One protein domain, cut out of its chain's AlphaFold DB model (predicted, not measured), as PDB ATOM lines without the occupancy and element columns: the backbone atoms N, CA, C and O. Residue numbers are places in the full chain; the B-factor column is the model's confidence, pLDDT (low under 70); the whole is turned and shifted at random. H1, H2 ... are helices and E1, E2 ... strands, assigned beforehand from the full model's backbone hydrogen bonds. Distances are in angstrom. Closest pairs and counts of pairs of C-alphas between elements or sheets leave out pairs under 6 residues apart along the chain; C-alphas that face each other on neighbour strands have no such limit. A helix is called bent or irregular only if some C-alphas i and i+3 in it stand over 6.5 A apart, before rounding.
ATOM      1  N   CYS A  22      97.682  76.665  10.835       90.75
ATOM      2  CA  CYS A  22      98.397  75.782  11.742       90.75
ATOM      3  C   CYS A  22      99.149  76.597  12.790       90.75
ATOM      4  O   CYS A  22      99.501  77.765  12.570       90.75
ATOM      5  N   LEU A  23      99.396  75.967  13.935       90.94
ATOM      6  CA  LEU A  23     100.213  76.540  14.991       90.94
ATOM      7  C   LEU A  23     101.668  76.116  14.792       90.94
ATOM      8  O   LEU A  23     101.964  74.942  14.597       90.94
ATOM      9  N   VAL A  24     102.588  77.067  14.867       90.06
ATOM     10  CA  VAL A  24     104.004  76.835  14.597       90.06
ATOM     11  C   VAL A  24     104.845  77.318  15.770       90.06
ATOM     12  O   VAL A  24     104.734  78.469  16.192       90.06
ATOM     13  N   ALA A  25     105.695  76.435  16.292       88.31
ATOM     14  CA  ALA A  25     106.659  76.753  17.334       88.31
ATOM     15  C   ALA A  25     108.032  77.048  16.721       88.31
ATOM     16  O   ALA A  25     108.580  76.228  15.981       88.31
ATOM     17  N   VAL A  26     108.603  78.199  17.070       87.12
ATOM     18  CA  VAL A  26     109.947  78.616  16.652       87.12
ATOM     19  C   VAL A  26     110.850  78.731  17.875       87.12
ATOM     20  O   VAL A  26     110.533  79.470  18.807       87.12
ATOM     21  N   ILE A  27     111.983  78.025  17.869       86.06
ATOM     22  CA  ILE A  27     113.007  78.067  18.924       86.06
ATOM     23  C   ILE A  27     114.380  78.220  18.261       86.06
ATOM     24  O   ILE A  27     114.849  77.321  17.560       86.06
ATOM     25  N   GLY A  28     115.037  79.360  18.481       84.44
ATOM     26  CA  GLY A  28     116.255  79.708  17.741       84.44
ATOM     27  C   GLY A  28     115.983  79.755  16.232       84.44
ATOM     28  O   GLY A  28     115.059  80.438  15.802       84.44
ATOM     29  N   ALA A  29     116.761  79.004  15.448       82.75
ATOM     30  CA  ALA A  29     116.580  78.859  13.998       82.75
ATOM     31  C   ALA A  29     115.671  77.677  13.595       82.75
ATOM     32  O   ALA A  29     115.511  77.403  12.409       82.75
ATOM     33  N   ARG A  30     115.108  76.938  14.563       81.38
ATOM     34  CA  ARG A  30     114.251  75.775  14.294       81.38
ATOM     35  C   ARG A  30     112.787  76.180  14.301       81.38
ATOM     36  O   ARG A  30     112.328  76.802  15.256       81.38
ATOM     37  N   GLU A  31     112.061  75.750  13.278       87.44
ATOM     38  CA  GLU A  31     110.619  75.936  13.138       87.44
ATOM     39  C   GLU A  31     109.927  74.567  13.050       87.44
ATOM     40  O   GLU A  31     110.401  73.668  12.355       87.44
ATOM     41  N   ARG A  32     108.824  74.383  13.787       86.25
ATOM     42  CA  ARG A  32     108.044  73.139  13.781       86.25
ATOM     43  C   ARG A  32     106.548  73.421  13.777       86.25
ATOM     44  O   ARG A  32     106.034  74.066  14.689       86.25
ATOM     45  N   CYS A  33     105.858  72.867  12.785       88.44
ATOM     46  CA  CYS A  33     104.401  72.827  12.753       88.44
ATOM     47  C   CYS A  33     103.874  71.851  13.812       88.44
ATOM     48  O   CYS A  33     104.355  70.720  13.929       88.44
ATOM     49  N   LEU A  34     102.922  72.316  14.609       88.12
ATOM     50  CA  LEU A  34     102.252  71.552  15.645       88.12
ATOM     51  C   LEU A  34     100.969  70.953  15.075       88.12
ATOM     52  O   LEU A  34     100.351  71.513  14.174       88.12
ATOM     53  N   ARG A  35     100.584  69.796  15.609       89.31
ATOM     54  CA  ARG A  35      99.336  69.137  15.226       89.31
ATOM     55  C   ARG A  35      98.134  69.937  15.724       89.31
ATOM     56  O   ARG A  35      98.225  70.603  16.751       89.31
ATOM     57  N   ASP A  36      97.004  69.796  15.040       89.06
ATOM     58  CA  ASP A  36      95.773  70.520  15.381       89.06
ATOM     59  C   ASP A  36      95.199  70.101  16.757       89.06
ATOM     60  O   ASP A  36      94.513  70.886  17.406       89.06
ATOM     61  N   ASP A  37      95.546  68.908  17.261       90.31
ATOM     62  CA  ASP A  37      95.201  68.414  18.606       90.31
ATOM     63  C   ASP A  37      96.239  68.766  19.689       90.31
ATOM     64  O   ASP A  37      96.089  68.393  20.860       90.31
ATOM     65  N   PHE A  38      97.306  69.481  19.327       88.00
ATOM     66  CA  PHE A  38      98.337  69.887  20.271       88.00
ATOM     67  C   PHE A  38      97.780  70.881  21.290       88.00
ATOM     68  O   PHE A  38      97.130  71.858  20.931       88.00
ATOM     69  N   LYS A  39      98.093  70.681  22.573       88.31
ATOM     70  CA  LYS A  39      97.629  71.539  23.671       88.31
ATOM     71  C   LYS A  39      98.719  72.559  24.023       88.31
ATOM     72  O   LYS A  39      99.658  72.196  24.732       88.31
ATOM     73  N   PRO A  40      98.616  73.840  23.612       84.25
ATOM     74  CA  PRO A  40      99.707  74.808  23.784       84.25
ATOM     75  C   PRO A  40     100.099  75.039  25.247       84.25
ATOM     76  O   PRO A  40     101.254  75.328  25.542       84.25
ATOM     77  N   LEU A  41      99.147  74.858  26.167       83.75
ATOM     78  CA  LEU A  41      99.346  74.996  27.612       83.75
ATOM     79  C   LEU A  41     100.137  73.840  28.244       83.75
ATOM     80  O   LEU A  41     100.585  73.970  29.377       83.75
ATOM     81  N   LYS A  49     112.307  80.975  25.540       75.06
ATOM     82  CA  LYS A  49     113.246  80.972  24.406       75.06
ATOM     83  C   LYS A  49     112.562  80.753  23.050       75.06
ATOM     84  O   LYS A  49     113.253  80.555  22.054       75.06
ATOM     85  N   GLY A  50     111.227  80.729  23.009       81.38
ATOM     86  CA  GLY A  50     110.472  80.326  21.825       81.38
ATOM     87  C   GLY A  50     109.256  81.203  21.560       81.38
ATOM     88  O   GLY A  50     108.761  81.877  22.457       81.38
ATOM     89  N   ARG A  51     108.777  81.196  20.316       86.25
ATOM     90  CA  ARG A  51     107.599  81.952  19.868       86.25
ATOM     91  C   ARG A  51     106.581  81.013  19.228       86.25
ATOM     92  O   ARG A  51     106.971  80.064  18.549       86.25
ATOM     93  N   LEU A  52     105.298  81.298  19.444       89.12
ATOM     94  CA  LEU A  52     104.202  80.701  18.682       89.12
ATOM     95  C   LEU A  52     103.741  81.641  17.590       89.12
ATOM     96  O   LEU A  52     103.534  82.828  17.835       89.12
ATOM     97  N   TYR A  53     103.489  81.069  16.423       89.12
ATOM     98  CA  TYR A  53     102.880  81.751  15.297       89.12
ATOM     99  C   TYR A  53     101.682  80.964  14.794       89.12
ATOM    100  O   TYR A  53     101.692  79.735  14.792       89.12
ATOM    101  N   VAL A  54     100.674  81.683  14.318       89.88
ATOM    102  CA  VAL A  54      99.622  81.115  13.477       89.88
ATOM    103  C   VAL A  54     100.030  81.373  12.029       89.88
ATOM    104  O   VAL A  54     100.307  82.518  11.672       89.88
ATOM    105  N   ARG A  55     100.106  80.325  11.205       89.62
ATOM    106  CA  ARG A  55     100.481  80.420   9.783       89.62
ATOM    107  C   ARG A  55      99.485  79.697   8.897       89.62
ATOM    108  O   ARG A  55      98.878  78.721   9.328       89.62
ATOM    109  N   LYS A  56      99.359  80.135   7.644       88.50
ATOM    110  CA  LYS A  56      98.614  79.387   6.627       88.50
ATOM    111  C   LYS A  56      99.407  78.138   6.225       88.50
ATOM    112  O   LYS A  56     100.595  78.233   5.922       88.50
ATOM    113  N   LYS A  57      98.751  76.976   6.183       86.06
ATOM    114  CA  LYS A  57      99.342  75.679   5.813       86.06
ATOM    115  C   LYS A  57      99.974  75.722   4.413       86.06
ATOM    116  O   LYS A  57     101.087  75.241   4.241       86.06
ATOM    117  N   HIS A  58      99.319  76.368   3.445       71.50
ATOM    118  CA  HIS A  58      99.828  76.492   2.070       71.50
ATOM    119  C   HIS A  58     101.146  77.279   1.964       71.50
ATOM    120  O   HIS A  58     102.033  76.895   1.207       71.50
ATOM    121  N   GLU A  59     101.314  78.346   2.748       64.94
ATOM    122  CA  GLU A  59     102.554  79.139   2.746       64.94
ATOM    123  C   GLU A  59     103.707  78.389   3.430       64.94
ATOM    124  O   GLU A  59     104.863  78.503   3.021       64.94
ATOM    125  N   LEU A  60     103.393  77.575   4.444       58.41
ATOM    126  CA  LEU A  60     104.366  76.709   5.106       58.41
ATOM    127  C   LEU A  60     104.875  75.604   4.170       58.41
ATOM    128  O   LEU A  60     106.083  75.395   4.095       58.41
ATOM    129  N   LEU A  61     103.978  74.909   3.462       59.34
ATOM    130  CA  LEU A  61     104.363  73.868   2.503       59.34
ATOM    131  C   LEU A  61     105.254  74.440   1.398       59.34
ATOM    132  O   LEU A  61     106.318  73.886   1.146       59.34
ATOM    133  N   ALA A  62     104.897  75.600   0.840       59.53
ATOM    134  CA  ALA A  62     105.713  76.268  -0.170       59.53
ATOM    135  C   ALA A  62     107.126  76.616   0.345       59.53
ATOM    136  O   ALA A  62     108.114  76.430  -0.366       59.53
ATOM    137  N   ALA A  63     107.252  77.074   1.598       57.56
ATOM    138  CA  ALA A  63     108.549  77.360   2.212       57.56
ATOM    139  C   ALA A  63     109.376  76.086   2.481       57.56
ATOM    140  O   ALA A  63     110.590  76.083   2.258       57.56
ATOM    141  N   ILE A  64     108.732  74.995   2.914       59.84
ATOM    142  CA  ILE A  64     109.375  73.687   3.114       59.84
ATOM    143  C   ILE A  64     109.849  73.118   1.773       59.84
ATOM    144  O   ILE A  64     111.013  72.745   1.653       59.84
ATOM    145  N   GLU A  65     108.995  73.096   0.750       56.66
ATOM    146  CA  GLU A  65     109.331  72.625  -0.598       56.66
ATOM    147  C   GLU A  65     110.497  73.414  -1.199       56.66
ATOM    148  O   GLU A  65     111.443  72.831  -1.735       56.66
ATOM    149  N   HIS A  66     110.474  74.742  -1.061       56.00
ATOM    150  CA  HIS A  66     111.543  75.599  -1.555       56.00
ATOM    151  C   HIS A  66     112.863  75.388  -0.789       56.00
ATOM    152  O   HIS A  66     113.943  75.468  -1.383       56.00
ATOM    153  N   SER A  67     112.813  75.091   0.515       53.91
ATOM    154  CA  SER A  67     114.003  74.728   1.296       53.91
ATOM    155  C   SER A  67     114.542  73.343   0.920       53.91
ATOM    156  O   SER A  67     115.758  73.147   0.860       53.91
ATOM    157  N   ASN A  68     113.659  72.385   0.638       54.16
ATOM    158  CA  ASN A  68     114.052  71.023   0.282       54.16
ATOM    159  C   ASN A  68     114.678  70.970  -1.119       54.16
ATOM    160  O   ASN A  68     115.687  70.299  -1.326       54.16
ATOM    161  N   ARG A  69     114.158  71.762  -2.067       56.66
ATOM    162  CA  ARG A  69     114.710  71.869  -3.427       56.66
ATOM    163  C   ARG A  69     116.142  72.419  -3.451       56.66
ATOM    164  O   ARG A  69     116.941  71.970  -4.262       56.66
ATOM    165  N   LYS A  70     116.495  73.339  -2.544       48.50
ATOM    166  CA  LYS A  70     117.880  73.831  -2.395       48.50
ATOM    167  C   LYS A  70     118.839  72.800  -1.788       48.50
ATOM    168  O   LYS A  70     120.034  72.897  -2.030       48.50
ATOM    169  N   SER A  71     118.332  71.828  -1.030       48.03
ATOM    170  CA  SER A  71     119.161  70.801  -0.377       48.03
ATOM    171  C   SER A  71     119.525  69.639  -1.315       48.03
ATOM    172  O   SER A  71     120.477  68.923  -1.044       48.03
ATOM    173  N   HIS A  72     118.803  69.476  -2.428       44.09
ATOM    174  CA  HIS A  72     119.064  68.470  -3.471       44.09
ATOM    175  C   HIS A  72     119.988  68.958  -4.607       44.09
ATOM    176  O   HIS A  72     120.183  68.243  -5.584       44.09
ATOM    177  N   LEU A  73     120.517  70.181  -4.505       45.53
ATOM    178  CA  LEU A  73     121.399  70.808  -5.502       45.53
ATOM    179  C   LEU A  73     122.845  70.970  -4.993       45.53
ATOM    180  O   LEU A  73     123.574  71.822  -5.502       45.53
ATOM    181  N   ILE A  74     123.246  70.184  -3.991       40.16
ATOM    182  CA  ILE A  74     124.616  70.128  -3.459       40.16
ATOM    183  C   ILE A  74     125.149  68.711  -3.639       40.16
ATOM    184  O   ILE A  74     124.395  67.774  -3.291       40.16
TER     185      ILE A  74
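What this domain is: This is residues 22 to 41 and 49 to 74 of the 74 residues of the protein "LD15640p" of Drosophila melanogaster (UniProt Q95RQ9). A small antiparallel sheet of three strands, E1, E2 and E3, makes the body, and a single helix, H1, starts straight after the last strand, only grazes the sheet with its residues 57 to 60 and then sticks out as an arm. Residues 61 to 74, of which 61 to 71 belong to H1, stand free, and this arm makes the length of the whole. The printed part has 46 residues, with three named strands and then one named helix in the order E1, E2, E3, H1; the sheet's order is E2, E1, E3, all antiparallel, and the class is mixed, helices and strands. It is loose, with a radius of gyration of the C-alphas of 12.3 A, and its outline is only just flat, spanning 40 by 24 by 13 A.

How they stand to each other: E1, residues 22 to 27, is the inner strand of the sheet. E2, residues 30 to 33, is an edge strand and forms a hairpin with E1 over a tight link of 2 residues. These two are antiparallel neighbours at 162 degrees between their directions; N 25 and O 32 are 2.9 A apart and N 30 and O 27 are 3.0 A apart, both within hydrogen-bond range. E3, residues 50 to 56, is the other edge strand and is antiparallel to E1 at 150 degrees. The C-alphas of Ile 27 and Gly 50 face each other at 4.5 A, and N 24 and O 53 are within hydrogen-bond range at 2.8 A, as are N 55 and O 22 at 3.0 A. E2 and E3 are apart. H1, residues 57 to 71, follows E3 by a tight link with 0 residues between them, is on the sheet and only grazes it, with residues 57 to 60. The closest C-alphas of E1 and H1 are those of Cys 22 and Lys 57, 6.0 A apart. In H1, 10 of 11 O i to N i+4 pairs are within hydrogen-bond range.

Where its parts are: E1 begins at C-alpha 22, at (98.397, 75.782, 11.742), and is 16.4 A long from first to last C-alpha. E2 is 10.4 A long. E3, the longest strand by residues, measures 19.3 A and ends at C-alpha 56, at (98.614, 79.387, 6.627). H1 measures 21.3 A and ends at C-alpha 71, at (119.161, 70.801, -0.377). H1 is neither bent nor irregular.

The domain as a whole: The two C-alphas farthest apart are those of Leu 41 and Ile 74, 40.3 A. Without residues 61 to 74 the body has 32 residues, spanning 24 by 23 by 11 A. Residues 42 to 48 are cut out, and C-alphas 41 and 49 are 15.5 A apart across the cut. The link from E2 to E3 is the link across the cut, with 16 residues in the chain, 7 of them not printed. The mean pLDDT of the printed part is 75.1, and residues 59 to 74 are under 70.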